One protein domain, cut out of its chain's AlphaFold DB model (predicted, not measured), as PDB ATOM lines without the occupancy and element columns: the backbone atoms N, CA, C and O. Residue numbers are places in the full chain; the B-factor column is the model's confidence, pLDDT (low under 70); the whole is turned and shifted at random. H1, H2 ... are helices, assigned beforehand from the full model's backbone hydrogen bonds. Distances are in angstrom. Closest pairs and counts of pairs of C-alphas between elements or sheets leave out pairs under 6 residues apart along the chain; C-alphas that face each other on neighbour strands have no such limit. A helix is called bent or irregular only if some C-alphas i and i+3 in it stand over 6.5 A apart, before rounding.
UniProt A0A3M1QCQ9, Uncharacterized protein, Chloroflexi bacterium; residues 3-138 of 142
ATOM      1  N   LEU A   3      25.361   9.867  10.651       85.12
ATOM      2  CA  LEU A   3      24.587   9.209  11.702       85.12
ATOM      3  C   LEU A   3      23.097   9.212  11.335       85.12
ATOM      4  O   LEU A   3      22.620  10.206  10.779       85.12
ATOM      5  N   PRO A   4      22.346   8.140  11.653       88.56
ATOM      6  CA  PRO A   4      20.910   8.117  11.402       88.56
ATOM      7  C   PRO A   4      20.205   9.233  12.187       88.56
ATOM      8  O   PRO A   4      20.687   9.688  13.225       88.56
ATOM      9  N   THR A   5      19.060   9.692  11.694       93.25
ATOM     10  CA  THR A   5      18.184  10.620  12.420       93.25
ATOM     11  C   THR A   5      17.213   9.850  13.321       93.25
ATOM     12  O   THR A   5      17.147   8.617  13.297       93.25
ATOM     13  N   MET A   6      16.450  10.575  14.144       90.81
ATOM     14  CA  MET A   6      15.404   9.979  14.976       90.81
ATOM     15  C   MET A   6      14.383   9.225  14.126       90.81
ATOM     16  O   MET A   6      13.650   9.819  13.337       90.81
ATOM     17  N   SER A   7      14.314   7.907  14.308       93.75
ATOM     18  CA  SER A   7      13.403   7.052  13.551       93.75
ATOM     19  C   SER A   7      12.129   6.746  14.337       93.75
ATOM     20  O   SER A   7      12.146   6.569  15.557       93.75
ATOM     21  N   ARG A   8      11.008   6.577  13.619       95.44
ATOM     22  CA  ARG A   8       9.741   6.087  14.194       95.44
ATOM     23  C   ARG A   8       9.924   4.751  14.929       95.44
ATOM     24  O   ARG A   8       9.254   4.516  15.929       95.44
ATOM     25  N   ARG A   9      10.857   3.906  14.469       96.06
ATOM     26  CA  ARG A   9      11.177   2.601  15.075       96.06
ATOM     27  C   ARG A   9      11.710   2.736  16.498       96.06
ATOM     28  O   ARG A   9      11.233   2.028  17.372       96.06
ATOM     29  N   LEU A  10      12.631   3.673  16.740       95.00
ATOM     30  CA  LEU A  10      13.172   3.905  18.082       95.00
ATOM     31  C   LEU A  10      12.073   4.346  19.058       95.00
ATOM     32  O   LEU A  10      11.993   3.839  20.169       95.00
ATOM     33  N   ARG A  11      11.174   5.231  18.612       96.88
ATOM     34  CA  ARG A  11      10.007   5.637  19.405       96.88
ATOM     35  C   ARG A  11       9.110   4.454  19.754       96.88
ATOM     36  O   ARG A  11       8.700   4.345  20.902       96.88
ATOM     37  N   MET A  12       8.827   3.568  18.798       98.12
ATOM     38  CA  MET A  12       8.021   2.373  19.077       98.12
ATOM     39  C   MET A  12       8.729   1.415  20.032       98.12
ATOM     40  O   MET A  12       8.083   0.909  20.940       98.12
ATOM     41  N   ALA A  13      10.044   1.232  19.893       97.94
ATOM     42  CA  ALA A  13      10.825   0.427  20.828       97.94
ATOM     43  C   ALA A  13      10.755   0.983  22.261       97.94
ATOM     44  O   ALA A  13      10.556   0.220  23.198       97.94
ATOM     45  N   THR A  14      10.842   2.306  22.440       97.88
ATOM     46  CA  THR A  14      10.704   2.940  23.763       97.88
ATOM     47  C   THR A  14       9.299   2.791  24.347       97.88
ATOM     48  O   THR A  14       9.174   2.522  25.538       97.88
ATOM     49  N   LEU A  15       8.244   2.918  23.534       98.00
ATOM     50  CA  LEU A  15       6.869   2.687  24.001       98.00
ATOM     51  C   LEU A  15       6.638   1.222  24.389       98.00
ATOM     52  O   LEU A  15       6.070   0.954  25.444       98.00
ATOM     53  N   LEU A  16       7.113   0.282  23.567       98.38
ATOM     54  CA  LEU A  16       7.043  -1.148  23.855       98.38
ATOM     55  C   LEU A  16       7.803  -1.487  25.141       98.38
ATOM     56  O   LEU A  16       7.285  -2.217  25.978       98.38
ATOM     57  N   TYR A  17       8.989  -0.909  25.331       98.50
ATOM     58  CA  TYR A  17       9.746  -1.050  26.570       98.50
ATOM     59  C   TYR A  17       8.958  -0.538  27.784       98.50
ATOM     60  O   TYR A  17       8.853  -1.248  28.779       98.50
ATOM     61  N   GLY A  18       8.344   0.648  27.694       98.25
ATOM     62  CA  GLY A  18       7.496   1.180  28.765       98.25
ATOM     63  C   GLY A  18       6.324   0.254  29.110       98.25
ATOM     64  O   GLY A  18       6.042   0.040  30.283       98.25
ATOM     65  N   MET A  19       5.697  -0.356  28.101       98.44
ATOM     66  CA  MET A  19       4.638  -1.349  28.300       98.44
ATOM     67  C   MET A  19       5.158  -2.620  28.994       98.44
ATOM     68  O   MET A  19       4.511  -3.116  29.909       98.44
ATOM     69  N   ILE A  20       6.335  -3.124  28.608       98.25
ATOM     70  CA  ILE A  20       6.972  -4.279  29.265       98.25
ATOM     71  C   ILE A  20       7.258  -3.973  30.739       98.25
ATOM     72  O   ILE A  20       6.916  -4.779  31.599       98.25
ATOM     73  N   VAL A  21       7.841  -2.806  31.041       98.00
ATOM     74  CA  VAL A  21       8.101  -2.382  32.427       98.00
ATOM     75  C   VAL A  21       6.800  -2.277  33.215       98.00
ATOM     76  O   VAL A  21       6.745  -2.746  34.344       98.00
ATOM     77  N   PHE A  22       5.745  -1.717  32.619       97.56
ATOM     78  CA  PHE A  22       4.437  -1.612  33.262       97.56
ATOM     79  C   PHE A  22       3.872  -2.983  33.661       97.56
ATOM     80  O   PHE A  22       3.438  -3.158  34.797       97.56
ATOM     81  N   PHE A  23       3.940  -3.979  32.772       97.38
ATOM     82  CA  PHE A  23       3.520  -5.344  33.105       97.38
ATOM     83  C   PHE A  23       4.439  -6.013  34.133       97.38
ATOM     84  O   PHE A  23       3.950  -6.707  35.017       97.38
ATOM     85  N   TRP A  24       5.753  -5.788  34.058       97.06
ATOM     86  CA  TRP A  24       6.718  -6.323  35.024       97.06
ATOM     87  C   TRP A  24       6.561  -5.741  36.440       97.06
ATOM     88  O   TRP A  24       6.879  -6.412  37.419       97.06
ATOM     89  N   LEU A  25       6.036  -4.519  36.564       96.25
ATOM     90  CA  LEU A  25       5.710  -3.912  37.857       96.25
ATOM     91  C   LEU A  25       4.484  -4.545  38.536       96.25
ATOM     92  O   LEU A  25       4.198  -4.183  39.665       96.25
ATOM     93  N   THR A  26       3.742  -5.431  37.862       94.75
ATOM     94  CA  THR A  26       2.528  -6.054  38.417       94.75
ATOM     95  C   THR A  26       2.809  -7.282  39.300       94.75
ATOM     96  O   THR A  26       2.225  -7.358  40.377       94.75
ATOM     97  N   PRO A  27       3.625  -8.276  38.887       95.31
ATOM     98  CA  PRO A  27       3.910  -9.429  39.735       95.31
ATOM     99  C   PRO A  27       4.943  -9.113  40.825       95.31
ATOM    100  O   PRO A  27       5.983  -8.494  40.567       95.31
ATOM    101  N   GLU A  28       4.705  -9.640  42.025       91.69
ATOM    102  CA  GLU A  28       5.719  -9.786  43.074       91.69
ATOM    103  C   GLU A  28       6.800 -10.766  42.570       91.69
ATOM    104  O   GLU A  28       6.552 -11.951  42.359       91.69
ATOM    105  N   GLU A  29       7.991 -10.244  42.276       90.31
ATOM    106  CA  GLU A  29       9.152 -11.004  41.790       90.31
ATOM    107  C   GLU A  29      10.408 -10.271  42.263       90.31
ATOM    108  O   GLU A  29      10.549  -9.072  41.995       90.31
ATOM    109  N   ASP A  30      11.324 -10.996  42.900       92.00
ATOM    110  CA  ASP A  30      12.574 -10.507  43.498       92.00
ATOM    111  C   ASP A  30      13.818 -10.823  42.641       92.00
ATOM    112  O   ASP A  30      14.964 -10.580  43.030       92.00
ATOM    113  N   SER A  31      13.614 -11.335  41.424       96.81
ATOM    114  CA  SER A  31      14.696 -11.669  40.499       96.81
ATOM    115  C   SER A  31      15.521 -10.435  40.141       96.81
ATOM    116  O   SER A  31      15.064  -9.497  39.476       96.81
ATOM    117  N   VAL A  32      16.793 -10.467  40.529       97.62
ATOM    118  CA  VAL A  32      17.782  -9.437  40.184       97.62
ATOM    119  C   VAL A  32      18.090  -9.441  38.689       97.62
ATOM    120  O   VAL A  32      18.365  -8.393  38.100       97.62
ATOM    121  N   VAL A  33      18.030 -10.613  38.053       98.19
ATOM    122  CA  VAL A  33      18.334 -10.772  36.626       98.19
ATOM    123  C   VAL A  33      17.314 -10.013  35.783       98.19
ATOM    124  O   VAL A  33      17.703  -9.243  34.906       98.19
ATOM    125  N   THR A  34      16.023 -10.174  36.087       98.00
ATOM    126  CA  THR A  34      14.930  -9.554  35.328       98.00
ATOM    127  C   THR A  34      15.046  -8.027  35.350       98.00
ATOM    128  O   THR A  34      15.116  -7.393  34.295       98.00
ATOM    129  N   VAL A  35      15.180  -7.427  36.539       98.06
ATOM    130  CA  VAL A  35      15.318  -5.965  36.684       98.06
ATOM    131  C   VAL A  35      16.626  -5.429  36.092       98.06
ATOM    132  O   VAL A  35      16.644  -4.333  35.534       98.06
ATOM    133  N   THR A  36      17.708  -6.216  36.126       98.50
ATOM    134  CA  THR A  36      18.992  -5.845  35.506       98.50
ATOM    135  C   THR A  36      18.879  -5.772  33.985       98.50
ATOM    136  O   THR A  36      19.353  -4.812  33.377       98.50
ATOM    137  N   ILE A  37      18.217  -6.747  33.349       98.50
ATOM    138  CA  ILE A  37      17.986  -6.733  31.896       98.50
ATOM    139  C   ILE A  37      17.159  -5.504  31.509       98.50
ATOM    140  O   ILE A  37      17.530  -4.788  30.578       98.50
ATOM    141  N   LEU A  38      16.079  -5.221  32.245       98.50
ATOM    142  CA  LEU A  38      15.264  -4.027  32.014       98.50
ATOM    143  C   LEU A  38      16.098  -2.746  32.160       98.50
ATOM    144  O   LEU A  38      16.087  -1.904  31.262       98.50
ATOM    145  N   GLY A  39      16.904  -2.635  33.219       98.56
ATOM    146  CA  GLY A  39      17.798  -1.498  33.445       98.56
ATOM    147  C   GLY A  39      18.806  -1.277  32.311       98.56
ATOM    148  O   GLY A  39      18.975  -0.147  31.850       98.56
ATOM    149  N   VAL A  40      19.424  -2.346  31.795       98.69
ATOM    150  CA  VAL A  40      20.337  -2.279  30.638       98.69
ATOM    151  C   VAL A  40      19.608  -1.805  29.379       98.69
ATOM    152  O   VAL A  40      20.120  -0.940  28.662       98.69
ATOM    153  N   VAL A  41      18.404  -2.319  29.110       98.56
ATOM    154  CA  VAL A  41      17.605  -1.906  27.945       98.56
ATOM    155  C   VAL A  41      17.182  -0.437  28.062       98.56
ATOM    156  O   VAL A  41      17.341   0.312  27.094       98.56
ATOM    157  N   ALA A  42      16.721   0.014  29.235       98.62
ATOM    158  CA  ALA A  42      16.423   1.426  29.491       98.62
ATOM    159  C   ALA A  42      17.639   2.320  29.237       98.62
ATOM    160  O   ALA A  42      17.538   3.314  28.515       98.62
ATOM    161  N   ALA A  43      18.790   1.958  29.800       98.56
ATOM    162  CA  ALA A  43      20.029   2.707  29.659       98.56
ATOM    163  C   ALA A  43      20.487   2.809  28.202       98.56
ATOM    164  O   ALA A  43      20.837   3.897  27.742       98.56
ATOM    165  N   PHE A  44      20.424   1.700  27.459       98.50
ATOM    166  CA  PHE A  44      20.735   1.682  26.035       98.50
ATOM    167  C   PHE A  44      19.802   2.603  25.247       98.50
ATOM    168  O   PHE A  44      20.278   3.456  24.497       98.50
ATOM    169  N   LEU A  45      18.483   2.478  25.437       98.12
ATOM    170  CA  LEU A  45      17.502   3.321  24.754       98.12
ATOM    171  C   LEU A  45      17.717   4.801  25.085       98.12
ATOM    172  O   LEU A  45      17.723   5.627  24.174       98.12
ATOM    173  N   MET A  46      17.938   5.141  26.356       98.19
ATOM    174  CA  MET A  46      18.156   6.518  26.800       98.19
ATOM    175  C   MET A  46      19.436   7.116  26.205       98.19
ATOM    176  O   MET A  46      19.398   8.210  25.634       98.19
ATOM    177  N   ALA A  47      20.554   6.385  26.263       97.44
ATOM    178  CA  ALA A  47      21.808   6.808  25.648       97.44
ATOM    179  C   ALA A  47      21.654   6.972  24.129       97.44
ATOM    180  O   ALA A  47      22.135   7.951  23.555       97.44
ATOM    181  N   TRP A  48      20.959   6.039  23.472       97.12
ATOM    182  CA  TRP A  48      20.735   6.068  22.028       97.12
ATOM    183  C   TRP A  48      19.880   7.267  21.612       97.12
ATOM    184  O   TRP A  48      20.244   7.989  20.681       97.12
ATOM    185  N   TRP A  49      18.799   7.553  22.347       97.25
ATOM    186  CA  TRP A  49      18.006   8.769  22.166       97.25
ATOM    187  C   TRP A  49      18.875  10.021  22.294       97.25
ATOM    188  O   TRP A  49      18.857  10.883  21.414       97.25
ATOM    189  N   GLN A  50      19.677  10.122  23.352       97.00
ATOM    190  CA  GLN A  50      20.512  11.299  23.574       97.00
ATOM    191  C   GLN A  50      21.562  11.481  22.465       97.00
ATOM    192  O   GLN A  50      21.766  12.599  21.984       97.00
ATOM    193  N   LEU A  51      22.177  10.387  22.005       95.56
ATOM    194  CA  LEU A  51      23.140  10.397  20.908       95.56
ATOM    195  C   LEU A  51      22.505  10.893  19.604       95.56
ATOM    196  O   LEU A  51      23.035  11.811  18.976       95.56
ATOM    197  N   LEU A  52      21.364  10.322  19.203       95.31
ATOM    198  CA  LEU A  52      20.682  10.722  17.970       95.31
ATOM    199  C   LEU A  52      20.139  12.151  18.050       95.31
ATOM    200  O   LEU A  52      20.113  12.845  17.039       95.31
ATOM    201  N   ARG A  53      19.735  12.619  19.237       94.81
ATOM    202  CA  ARG A  53      19.223  13.986  19.413       94.81
ATOM    203  C   ARG A  53      20.335  15.015  19.257       94.81
ATOM    204  O   ARG A  53      20.096  16.088  18.720       94.81
ATOM    205  N   TRP A  54      21.540  14.691  19.726       93.06
ATOM    206  CA  TRP A  54      22.677  15.604  19.659       93.06
ATOM    207  C   TRP A  54      23.439  15.530  18.332       93.06
ATOM    208  O   TRP A  54      23.930  16.543  17.843       93.06
ATOM    209  N   ARG A  55      23.582  14.333  17.754       92.19
ATOM    210  CA  ARG A  55      24.467  14.087  16.603       92.19
ATOM    211  C   ARG A  55      23.773  13.456  15.395       92.19
ATOM    212  O   ARG A  55      24.449  13.188  14.404       92.19
ATOM    213  N   GLY A  56      22.464  13.217  15.438       91.38
ATOM    214  CA  GLY A  56      21.725  12.653  14.306       91.38
ATOM    215  C   GLY A  56      21.866  13.513  13.047       91.38
ATOM    216  O   GLY A  56      21.826  14.737  13.118       91.38
ATOM    217  N   GLY A  57      22.091  12.880  11.895       91.25
ATOM    218  CA  GLY A  57      22.304  13.561  10.612       91.25
ATOM    219  C   GLY A  57      23.703  14.155  10.403       91.25
ATOM    220  O   GLY A  57      24.072  14.450   9.267       91.25
ATOM    221  N   HIS A  58      24.534  14.280  11.446       91.69
ATOM    222  CA  HIS A  58      25.895  14.791  11.288       91.69
ATOM    223  C   HIS A  58      26.843  13.733  10.713       91.69
ATOM    224  O   HIS A  58      26.756  12.537  11.012       91.69
ATOM    225  N   ALA A  59      27.802  14.186   9.902       93.31
ATOM    226  CA  ALA A  59      28.868  13.336   9.396       93.31
ATOM    227  C   ALA A  59      29.948  13.114  10.466       93.31
ATOM    228  O   ALA A  59      30.534  14.054  11.000       93.31
ATOM    229  N   VAL A  60      30.255  11.850  10.735       93.38
ATOM    230  CA  VAL A  60      31.341  11.409  11.610       93.38
ATOM    231  C   VAL A  60      32.479  10.839  10.762       93.38
ATOM    232  O   VAL A  60      32.253  10.096   9.794       93.38
ATOM    233  N   ARG A  61      33.719  11.198  11.121       95.12
ATOM    234  CA  ARG A  61      34.937  10.622  10.532       95.12
ATOM    235  C   ARG A  61      35.049   9.156  10.954       95.12
ATOM    236  O   ARG A  61      34.997   8.874  12.146       95.12
ATOM    237  N   ALA A  62      35.255   8.244  10.002       93.81
ATOM    238  CA  ALA A  62      35.265   6.797  10.261       93.81
ATOM    239  C   ALA A  62      36.257   6.392  11.369       93.81
ATOM    240  O   ALA A  62      35.898   5.637  12.264       93.81
ATOM    241  N   ARG A  63      37.447   7.004  11.386       94.75
ATOM    242  CA  ARG A  63      38.477   6.787  12.416       94.75
ATOM    243  C   ARG A  63      38.049   7.109  13.856       94.75
ATOM    244  O   ARG A  63      38.699   6.666  14.789       94.75
ATOM    245  N   LEU A  64      36.998   7.913  14.050       96.38
ATOM    246  CA  LEU A  64      36.489   8.273  15.380       96.38
ATOM    247  C   LEU A  64      35.396   7.319  15.875       96.38
ATOM    248  O   LEU A  64      35.020   7.392  17.041       96.38
ATOM    249  N   VAL A  65      34.883   6.432  15.018       95.06
ATOM    250  CA  VAL A  65      33.791   5.515  15.369       95.06
ATOM    251  C   VAL A  65      34.154   4.581  16.534       95.06
ATOM    252  O   VAL A  65      33.328   4.482  17.439       95.06
ATOM    253  N   PRO A  66      35.360   3.975  16.612       97.56
ATOM    254  CA  PRO A  66      35.725   3.134  17.756       97.56
ATOM    255  C   PRO A  66      35.703   3.883  19.088       97.56
ATOM    256  O   PRO A  66      35.105   3.412  20.050       97.56
ATOM    257  N   LEU A  67      36.276   5.091  19.126       97.75
ATOM    258  CA  LEU A  67      36.261   5.930  20.325       97.75
ATOM    259  C   LEU A  67      34.834   6.343  20.704       97.75
ATOM    260  O   LEU A  67      34.463   6.283  21.872       97.75
ATOM    261  N   MET A  68      34.016   6.739  19.725       96.44
ATOM    262  CA  MET A  68      32.624   7.112  19.977       96.44
ATOM    263  C   MET A  68      31.804   5.944  20.521       96.44
ATOM    264  O   MET A  68      31.018   6.147  21.442       96.44
ATOM    265  N   LEU A  69      31.984   4.735  19.982       97.44
ATOM    266  CA  LEU A  69      31.291   3.547  20.473       97.44
ATOM    267  C   LEU A  69      31.804   3.109  21.846       97.44
ATOM    268  O   LEU A  69      30.991   2.703  22.668       97.44
ATOM    269  N   ALA A  70      33.099   3.265  22.137       98.44
ATOM    270  CA  ALA A  70      33.638   3.045  23.477       98.44
ATOM    271  C   ALA A  70      33.008   4.004  24.503       98.44
ATOM    272  O   ALA A  70      32.492   3.568  25.527       98.44
ATOM    273  N   VAL A  71      32.963   5.309  24.206       98.06
ATOM    274  CA  VAL A  71      32.321   6.307  25.084       98.06
ATOM    275  C   VAL A  71      30.825   6.027  25.240       98.06
ATOM    276  O   VAL A  71      30.295   6.088  26.347       98.06
ATOM    277  N   PHE A  72      30.145   5.689  24.144       98.00
ATOM    278  CA  PHE A  72      28.732   5.326  24.168       98.00
ATOM    279  C   PHE A  72      28.479   4.095  25.045       98.00
ATOM    280  O   PHE A  72      27.602   4.121  25.902       98.00
ATOM    281  N   GLY A  73      29.271   3.038  24.870       98.50
ATOM    282  CA  GLY A  73      29.173   1.824  25.668       98.50
ATOM    283  C   GLY A  73      29.436   2.081  27.152       98.50
ATOM    284  O   GLY A  73      28.689   1.586  27.993       98.50
ATOM    285  N   ALA A  74      30.421   2.923  27.480       98.62
ATOM    286  CA  ALA A  74      30.682   3.332  28.858       98.62
ATOM    287  C   ALA A  74      29.474   4.042  29.478       98.62
ATOM    288  O   ALA A  74      29.055   3.710  30.586       98.62
ATOM    289  N   LEU A  75      28.873   4.977  28.733       98.38
ATOM    290  CA  LEU A  75      27.676   5.694  29.160       98.38
ATOM    291  C   LEU A  75      26.499   4.738  29.393       98.38
ATOM    292  O   LEU A  75      25.810   4.869  30.400       98.38
ATOM    293  N   VAL A  76      26.290   3.757  28.508       98.62
ATOM    294  CA  VAL A  76      25.265   2.719  28.700       98.62
ATOM    295  C   VAL A  76      25.527   1.926  29.979       98.62
ATOM    296  O   VAL A  76      24.598   1.734  30.754       98.62
ATOM    297  N   GLY A  77      26.772   1.522  30.245       98.44
ATOM    298  CA  GLY A  77      27.136   0.813  31.475       98.44
ATOM    299  C   GLY A  77      26.845   1.618  32.746       98.44
ATOM    300  O   GLY A  77      26.262   1.084  33.689       98.44
ATOM    301  N   ILE A  78      27.172   2.916  32.748       98.44
ATOM    302  CA  ILE A  78      26.878   3.823  33.872       98.44
ATOM    303  C   ILE A  78      25.372   3.934  34.101       98.44
ATOM    304  O   ILE A  78      24.878   3.735  35.213       98.44
ATOM    305  N   LEU A  79      24.637   4.241  33.032       98.56
ATOM    306  CA  LEU A  79      23.194   4.424  33.095       98.56
ATOM    307  C   LEU A  79      22.473   3.127  33.465       98.56
ATOM    308  O   LEU A  79      21.434   3.194  34.111       98.56
ATOM    309  N   ALA A  80      23.012   1.961  33.102       98.62
ATOM    310  CA  ALA A  80      22.403   0.669  33.393       98.62
ATOM    311  C   ALA A  80      22.393   0.357  34.892       98.62
ATOM    312  O   ALA A  80      21.360  -0.076  35.403       98.62
ATOM    313  N   GLY A  81      23.484   0.631  35.616       98.06
ATOM    314  CA  GLY A  81      23.508   0.457  37.073       98.06
ATOM    315  C   GLY A  81      22.508   1.385  37.771       98.06
ATOM    316  O   GLY A  81      21.702   0.933  38.583       98.06
ATOM    317  N   GLY A  82      22.483   2.664  37.376       98.19
ATOM    318  CA  GLY A  82      21.523   3.640  37.903       98.19
ATOM    319  C   GLY A  82      20.065   3.292  37.584       98.19
ATOM    320  O   GLY A  82      19.216   3.325  38.470       98.19
ATOM    321  N   ALA A  83      19.769   2.907  36.340       98.56
ATOM    322  CA  ALA A  83      18.428   2.514  35.914       98.56
ATOM    323  C   ALA A  83      17.946   1.240  36.623       98.56
ATOM    324  O   ALA A  83      16.790   1.178  37.026       98.56
ATOM    325  N   THR A  84      18.825   0.253  36.822       98.62
ATOM    326  CA  THR A  84      18.498  -0.981  37.558       98.62
ATOM    327  C   THR A  84      18.119  -0.667  39.005       98.62
ATOM    328  O   THR A  84      17.043  -1.058  39.451       98.62
ATOM    329  N   ALA A  85      18.953   0.097  39.722       98.50
ATOM    330  CA  ALA A  85      18.669   0.493  41.103       98.50
ATOM    331  C   ALA A  85      17.390   1.343  41.212       98.50
ATOM    332  O   ALA A  85      16.591   1.156  42.127       98.50
ATOM    333  N   PHE A  86      17.157   2.237  40.247       98.44
ATOM    334  CA  PHE A  86      15.935   3.034  40.190       98.44
ATOM    335  C   PHE A  86      14.683   2.171  39.978       98.44
ATOM    336  O   PHE A  86      13.683   2.378  40.658       98.44
ATOM    337  N   LEU A  87      14.726   1.179  39.082       98.25
ATOM    338  CA  LEU A  87      13.603   0.260  38.868       98.25
ATOM    339  C   LEU A  87      13.309  -0.592  40.109       98.25
ATOM    340  O   LEU A  87      12.142  -0.763  40.450       98.25
ATOM    341  N   MET A  88      14.346  -1.068  40.809       97.69
ATOM    342  CA  MET A  88      14.186  -1.767  42.091       97.69
ATOM    343  C   MET A  88      13.478  -0.880  43.127       97.69
ATOM    344  O   MET A  88      12.523  -1.313  43.768       97.69
ATOM    345  N   LEU A  89      13.911   0.381  43.257       97.06
ATOM    346  CA  LEU A  89      13.296   1.357  44.160       97.06
ATOM    347  C   LEU A  89      11.825   1.617  43.807       97.06
ATOM    348  O   LEU A  89      10.977   1.640  44.696       97.06
ATOM    349  N   MET A  90      11.519   1.813  42.521       96.81
ATOM    350  CA  MET A  90      10.146   2.034  42.058       96.81
ATOM    351  C   MET A  90       9.249   0.836  42.355       96.81
ATOM    352  O   MET A  90       8.123   1.036  42.802       96.81
ATOM    353  N   LYS A  91       9.744  -0.393  42.167       95.75
ATOM    354  CA  LYS A  91       8.971  -1.600  42.467       95.75
ATOM    355  C   LYS A  91       8.612  -1.687  43.953       95.75
ATOM    356  O   LYS A  91       7.433  -1.778  44.282       95.75
ATOM    357  N   ASN A  92       9.591  -1.504  44.843       95.81
ATOM    358  CA  ASN A  92       9.340  -1.455  46.287       95.81
ATOM    359  C   ASN A  92       8.315  -0.376  46.679       95.81
ATOM    360  O   ASN A  92       7.452  -0.615  47.522       95.81
ATOM    361  N   ALA A  93       8.417   0.817  46.084       94.44
ATOM    362  CA  ALA A  93       7.517   1.929  46.386       94.44
ATOM    363  C   ALA A  93       6.067   1.656  45.953       94.44
ATOM    364  O   ALA A  93       5.143   2.175  46.575       94.44
ATOM    365  N   ILE A  94       5.870   0.859  44.898       94.69
ATOM    366  CA  ILE A  94       4.548   0.504  44.371       94.69
ATOM    367  C   ILE A  94       3.901  -0.620  45.191       94.69
ATOM    368  O   ILE A  94       2.709  -0.536  45.471       94.69
ATOM    369  N   HIS A  95       4.659  -1.646  45.590       91.62
ATOM    370  CA  HIS A  95       4.099  -2.806  46.294       91.62
ATOM    371  C   HIS A  95       3.783  -2.558  47.777       91.62
ATOM    372  O   HIS A  95       2.897  -3.207  48.323       91.62
ATOM    373  N   GLY A  96       4.421  -1.575  48.423       81.25
ATOM    374  CA  GLY A  96       3.932  -0.980  49.678       81.25
ATOM    375  C   GLY A  96       3.782  -1.917  50.888       81.25
ATOM    376  O   GLY A  96       3.175  -1.512  51.879       81.25
ATOM    377  N   HIS A  97       4.314  -3.140  50.838       84.56
ATOM    378  CA  HIS A  97       4.276  -4.108  51.934       84.56
ATOM    379  C   HIS A  97       5.574  -4.107  52.756       84.56
ATOM    380  O   HIS A  97       6.635  -3.708  52.277       84.56
ATOM    381  N   GLU A  98       5.499  -4.580  54.007       84.25
ATOM    382  CA  GLU A  98       6.621  -4.573  54.967       84.25
ATOM    383  C   GLU A  98       7.862  -5.333  54.457       84.25
ATOM    384  O   GLU A  98       8.996  -4.970  54.772       84.25
ATOM    385  N   ASN A  99       7.655  -6.357  53.625       87.38
ATOM    386  CA  ASN A  99       8.724  -7.167  53.045       87.38
ATOM    387  C   ASN A  99       9.219  -6.560  51.731       87.38
ATOM    388  O   ASN A  99       8.633  -6.807  50.696       87.38
ATOM    389  N   LEU A 100      10.290  -5.772  51.728       91.25
ATOM    390  CA  LEU A 100      10.808  -5.193  50.479       91.25
ATOM    391  C   LEU A 100      11.213  -6.274  49.456       91.25
ATOM    392  O   LEU A 100      12.043  -7.122  49.786       91.25
ATOM    393  N   ASP A 101      10.727  -6.175  48.210       93.31
ATOM    394  CA  ASP A 101      11.141  -7.061  47.102       93.31
ATOM    395  C   ASP A 101      12.655  -6.991  46.870       93.31
ATOM    396  O   ASP A 101      13.333  -7.995  46.664       93.31
ATOM    397  N   TYR A 102      13.206  -5.777  46.935       95.88
ATOM    398  CA  TYR A 102      14.637  -5.534  46.820       95.88
ATOM    399  C   TYR A 102      15.160  -4.830  48.061       95.88
ATOM    400  O   TYR A 102      14.784  -3.703  48.377       95.88
ATOM    401  N   ARG A 103      16.092  -5.464  48.763       96.00
ATOM    402  CA  ARG A 103      16.701  -4.850  49.942       96.00
ATOM    403  C   ARG A 103      17.605  -3.661  49.564       96.00
ATOM    404  O   ARG A 103      18.273  -3.724  48.527       96.00
ATOM    405  N   PRO A 104      17.712  -2.609  50.400       96.69
ATOM    406  CA  PRO A 104      18.591  -1.470  50.125       96.69
ATOM    407  C   PRO A 104      20.058  -1.861  49.904       96.69
ATOM    408  O   PRO A 104      20.724  -1.277  49.048       96.69
ATOM    409  N   GLU A 105      20.558  -2.885  50.608       97.69
ATOM    410  CA  GLU A 105      21.943  -3.349  50.444       97.69
ATOM    411  C   GLU A 105      22.204  -3.879  49.030       97.69
ATOM    412  O   GLU A 105      23.278  -3.669  48.472       97.69
ATOM    413  N   LEU A 106      21.206  -4.519  48.415       97.50
ATOM    414  CA  LEU A 106      21.305  -5.017  47.048       97.50
ATOM    415  C   LEU A 106      21.357  -3.864  46.035       97.50
ATOM    416  O   LEU A 106      22.161  -3.907  45.105       97.50
ATOM    417  N   MET A 107      20.550  -2.814  46.226       98.19
ATOM    418  CA  MET A 107      20.577  -1.625  45.365       98.19
ATOM    419  C   MET A 107      21.936  -0.918  45.434       98.19
ATOM    420  O   MET A 107      22.505  -0.572  44.398       98.19
ATOM    421  N   LEU A 108      22.487  -0.755  46.642       98.44
ATOM    422  CA  LEU A 108      23.831  -0.205  46.841       98.44
ATOM    423  C   LEU A 108      24.887  -1.070  46.153       98.44
ATOM    424  O   LEU A 108      25.718  -0.547  45.416       98.44
ATOM    425  N   ALA A 109      24.793  -2.391  46.290       98.31
ATOM    426  CA  ALA A 109      25.717  -3.313  45.650       98.31
ATOM    427  C   ALA A 109      25.671  -3.224  44.104       98.31
ATOM    428  O   ALA A 109      26.695  -3.416  43.441       98.31
ATOM    429  N   ILE A 110      24.513  -2.931  43.497       98.38
ATOM    430  CA  ILE A 110      24.414  -2.642  42.053       98.38
ATOM    431  C   ILE A 110      25.122  -1.326  41.713       98.38
ATOM    432  O   ILE A 110      25.905  -1.279  40.760       98.38
ATOM    433  N   LEU A 111      24.897  -0.272  42.500       98.31
ATOM    434  CA  LEU A 111      25.517   1.038  42.284       98.31
ATOM    435  C   LEU A 111      27.044   1.002  42.443       98.31
ATOM    436  O   LEU A 111      27.755   1.591  41.635       98.31
ATOM    437  N   GLU A 112      27.569   0.246  43.405       98.56
ATOM    438  CA  GLU A 112      29.014   0.039  43.591       98.56
ATOM    439  C   GLU A 112      29.680  -0.638  42.383       98.56
ATOM    440  O   GLU A 112      30.868  -0.441  42.126       98.56
ATOM    441  N   ARG A 113      28.920  -1.411  41.594       98.38
ATOM    442  CA  ARG A 113      29.406  -2.085  40.379       98.38
ATOM    443  C   ARG A 113      29.348  -1.208  39.126       98.38
ATOM    444  O   ARG A 113      29.857  -1.631  38.085       98.38
ATOM    445  N   VAL A 114      28.806   0.012  39.206       98.44
ATOM    446  CA  VAL A 114      28.728   0.966  38.082       98.44
ATOM    447  C   VAL A 114      30.068   1.150  37.352       98.44
ATOM    448  O   VAL A 114      30.062   1.090  36.120       98.44
ATOM    449  N   PRO A 115      31.229   1.302  38.028       98.62
ATOM    450  CA  PRO A 115      32.511   1.431  37.333       98.62
ATOM    451  C   PRO A 115      32.860   0.202  36.482       98.62
ATOM    452  O   PRO A 115      33.345   0.341  35.358       98.62
ATOM    453  N   VAL A 116      32.570  -1.003  36.984       98.56
ATOM    454  CA  VAL A 116      32.808  -2.261  36.260       98.56
ATOM    455  C   VAL A 116      31.892  -2.356  35.040       98.56
ATOM    456  O   VAL A 116      32.339  -2.743  33.963       98.56
ATOM    457  N   TRP A 117      30.628  -1.952  35.174       98.25
ATOM    458  CA  TRP A 117      29.665  -1.949  34.069       98.25
ATOM    459  C   TRP A 117      30.045  -0.928  32.995       98.25
ATOM    460  O   TRP A 117      29.966  -1.227  31.804       98.25
ATOM    461  N   ALA A 118      30.510   0.254  33.404       98.62
ATOM    462  CA  ALA A 118      31.037   1.274  32.506       98.62
ATOM    463  C   ALA A 118      32.239   0.748  31.710       98.62
ATOM    464  O   ALA A 118      32.277   0.878  30.487       98.62
ATOM    465  N   LEU A 119      33.194   0.097  32.382       98.62
ATOM    466  CA  LEU A 119      34.354  -0.500  31.723       98.62
ATOM    467  C   LEU A 119      33.940  -1.603  30.739       98.62
ATOM    468  O   LEU A 119      34.386  -1.596  29.593       98.62
ATOM    469  N   ALA A 120      33.055  -2.513  31.153       98.44
ATOM    470  CA  ALA A 120      32.549  -3.579  30.290       98.44
ATOM    471  C   ALA A 120      31.849  -3.013  29.044       98.44
ATOM    472  O   ALA A 120      32.150  -3.418  27.920       98.44
ATOM    473  N   GLY A 121      30.972  -2.023  29.226       98.50
ATOM    474  CA  GLY A 121      30.311  -1.329  28.127       98.50
ATOM    475  C   GLY A 121      31.305  -0.637  27.192       98.50
ATOM    476  O   GLY A 121      31.178  -0.753  25.972       98.50
ATOM    477  N   ALA A 122      32.329   0.028  27.736       98.69
ATOM    478  CA  ALA A 122      33.368   0.684  26.945       98.69
ATOM    479  C   ALA A 122      34.153  -0.304  26.077       98.69
ATOM    480  O   ALA A 122      34.360  -0.053  24.890       98.69
ATOM    481  N   LEU A 123      34.549  -1.441  26.653       98.62
ATOM    482  CA  LEU A 123      35.270  -2.498  25.948       98.62
ATOM    483  C   LEU A 123      34.412  -3.130  24.848       98.62
ATOM    484  O   LEU A 123      34.895  -3.306  23.729       98.62
ATOM    485  N   LEU A 124      33.130  -3.404  25.121       98.50
ATOM    486  CA  LEU A 124      32.189  -3.901  24.113       98.50
ATOM    487  C   LEU A 124      32.023  -2.901  22.964       98.50
ATOM    488  O   LEU A 124      32.143  -3.265  21.796       98.50
ATOM    489  N   GLY A 125      31.795  -1.627  23.289       98.31
ATOM    490  CA  GLY A 125      31.661  -0.559  22.303       98.31
ATOM    491  C   GLY A 125      32.916  -0.391  21.442       98.31
ATOM    492  O   GLY A 125      32.819  -0.295  20.216       98.31
ATOM    493  N   LEU A 126      34.097  -0.427  22.063       98.50
ATOM    494  CA  LEU A 126      35.374  -0.393  21.357       98.50
ATOM    495  C   LEU A 126      35.515  -1.588  20.408       98.50
ATOM    496  O   LEU A 126      35.829  -1.394  19.235       98.50
ATOM    497  N   GLY A 127      35.234  -2.801  20.892       98.38
ATOM    498  CA  GLY A 127      35.282  -4.027  20.097       98.38
ATOM    499  C   GLY A 127      34.385  -3.953  18.862       98.38
ATOM    500  O   GLY A 127      34.850  -4.200  17.748       98.38
ATOM    501  N   PHE A 128      33.131  -3.514  19.025       98.12
ATOM    502  CA  PHE A 128      32.216  -3.302  17.898       98.12
ATOM    503  C   PHE A 128      32.729  -2.254  16.911       98.12
ATOM    504  O   PHE A 128      32.636  -2.448  15.700       98.12
ATOM    505  N   GLY A 129      33.283  -1.148  17.405       97.31
ATOM    506  CA  GLY A 129      33.800  -0.094  16.540       97.31
ATOM    507  C   GLY A 129      35.043  -0.496  15.758       97.31
ATOM    508  O   GLY A 129      35.150  -0.150  14.581       97.31
ATOM    509  N   LEU A 130      35.948  -1.258  16.373       97.44
ATOM    510  CA  LEU A 130      37.117  -1.823  15.698       97.44
ATOM    511  C   LEU A 130      36.705  -2.862  14.651       97.44
ATOM    512  O   LEU A 130      37.162  -2.784  13.514       97.44
ATOM    513  N   ALA A 131      35.794  -3.778  14.993       96.75
ATOM    514  CA  ALA A 131      35.266  -4.760  14.047       96.75
ATOM    515  C   ALA A 131      34.598  -4.081  12.839       96.75
ATOM    516  O   ALA A 131      34.842  -4.449  11.692       96.75
ATOM    517  N   TRP A 132      33.800  -3.038  13.082       95.44
ATOM    518  CA  TRP A 132      33.176  -2.250  12.022       95.44
ATOM    519  C   TRP A 132      34.197  -1.547  11.117       95.44
ATOM    520  O   TRP A 132      34.010  -1.509   9.899       95.44
ATOM    521  N   LEU A 133      35.270  -0.995  11.694       95.44
ATOM    522  CA  LEU A 133      36.332  -0.337  10.934       95.44
ATOM    523  C   LEU A 133      37.079  -1.345  10.050       95.44
ATOM    524  O   LEU A 133      37.223  -1.108   8.853       95.44
ATOM    525  N   ALA A 134      37.451  -2.499  10.611       94.56
ATOM    526  CA  ALA A 134      38.119  -3.575   9.884       94.56
ATOM    527  C   ALA A 134      37.286  -4.078   8.690       94.56
ATOM    528  O   ALA A 134      37.813  -4.272   7.597       94.56
ATOM    529  N   LEU A 135      35.965  -4.217   8.864       93.75
ATOM    530  CA  LEU A 135      35.049  -4.613   7.787       93.75
ATOM    531  C   LEU A 135      34.906  -3.556   6.679       93.75
ATOM    532  O   LEU A 135      34.484  -3.891   5.574       93.75
ATOM    533  N   ARG A 136      35.227  -2.285   6.950       90.44
ATOM    534  CA  ARG A 136      35.191  -1.209   5.947       90.44
ATOM    535  C   ARG A 136      36.483  -1.058   5.163       90.44
ATOM    536  O   ARG A 136      36.419  -0.695   3.994       90.44
ATOM    537  N   GLU A 137      37.624  -1.269   5.809       88.12
ATOM    538  CA  GLU A 137      38.944  -1.139   5.176       88.12
ATOM    539  C   GLU A 137      39.290  -2.328   4.279       88.12
ATOM    540  O   GLU A 137      40.176  -2.216   3.440       88.12
ATOM    541  N   ASN A 138      38.551  -3.433   4.405       85.06
ATOM    542  CA  ASN A 138      38.729  -4.640   3.609       85.06
ATOM    543  C   ASN A 138      37.538  -4.850   2.644       85.06
ATOM    544  O   ASN A 138      36.761  -5.797   2.821       85.06
TER     545      ASN A 138
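Overview. This is residues 3 to 138 of the 142 residues of an uncharacterized protein of Chloroflexi bacterium (UniProt A0A3M1QCQ9). One long helix, H3, runs through an elongated array of five helices: H2 crosses it on one side, with H1 packed on H2, while the short H4 and then the long H5 fold back along another side of H3. The 136 printed residues hold five named helices, H1 to H5 in order, and no named strand; the class is all helix. The whole is only just loose, close to compact, with a radius of gyration of the C-alphas of 17.2 A and spans of 59 by 32 by 23 A.

Arrangement. H1, residues 8 to 24, and H2, residues 32 to 55, form a helical hairpin, running opposite ways at a shallow tilt of 24 degrees. H2 touches H1 with residues 38 to 49 alone; the closest C-alphas, of Thr 14 and Leu 45, are 6.9 A apart. H3, residues 62 to 95, is the hub, touching three helices. Its residues 72 to 88 alone touch H2, opposite ways at a steep tilt of 47 degrees, with the C-alphas of Gly 39 and Thr 84 closest at 4.2 A. H4, residues 104 to 112, makes a helical hairpin with H3 at a shallow tilt of 6 degrees; residues 81 to 89 of H3 alone touch it, the closest C-alphas being those of Ala 85 and Met 107, 5.1 A apart. H5, residues 114 to 137, touches H3, opposite ways at 35.2 degrees, only just steep, with the C-alphas of Pro 66 and Gly 129 closest at 4.0 A. H4 and H5 meet only through their link; H1 is apart from H3, H4 and H5, and H2 from H4 and H5. Every O i to N i+4 pair is within hydrogen-bond range in H1, H2, H4 and H5, and 28 of 30 are in H3.

Along the chain. H1 begins at C-alpha 8 (9.741, 6.087, 14.194) and is 24.4 A long; H2 is 34.0 A. H3 is 48.6 A, ending at C-alpha 95 (4.099, -2.806, 46.294), and is irregular: C-alphas 63 and 66 are 7.0 A apart. H4 is 12.4 A; H5, 34.5 A, ends at C-alpha 137 (38.944, -1.139, 5.176).

Size, cuts and confidence. The two C-alphas farthest apart, of Glu 98 and Asn 138, are 60.6 A apart. The printed part has no cut; the link from H4 to H5 is tight, and the other three are short. Mean pLDDT of the printed part is 96.1, and no printed residue is under 70.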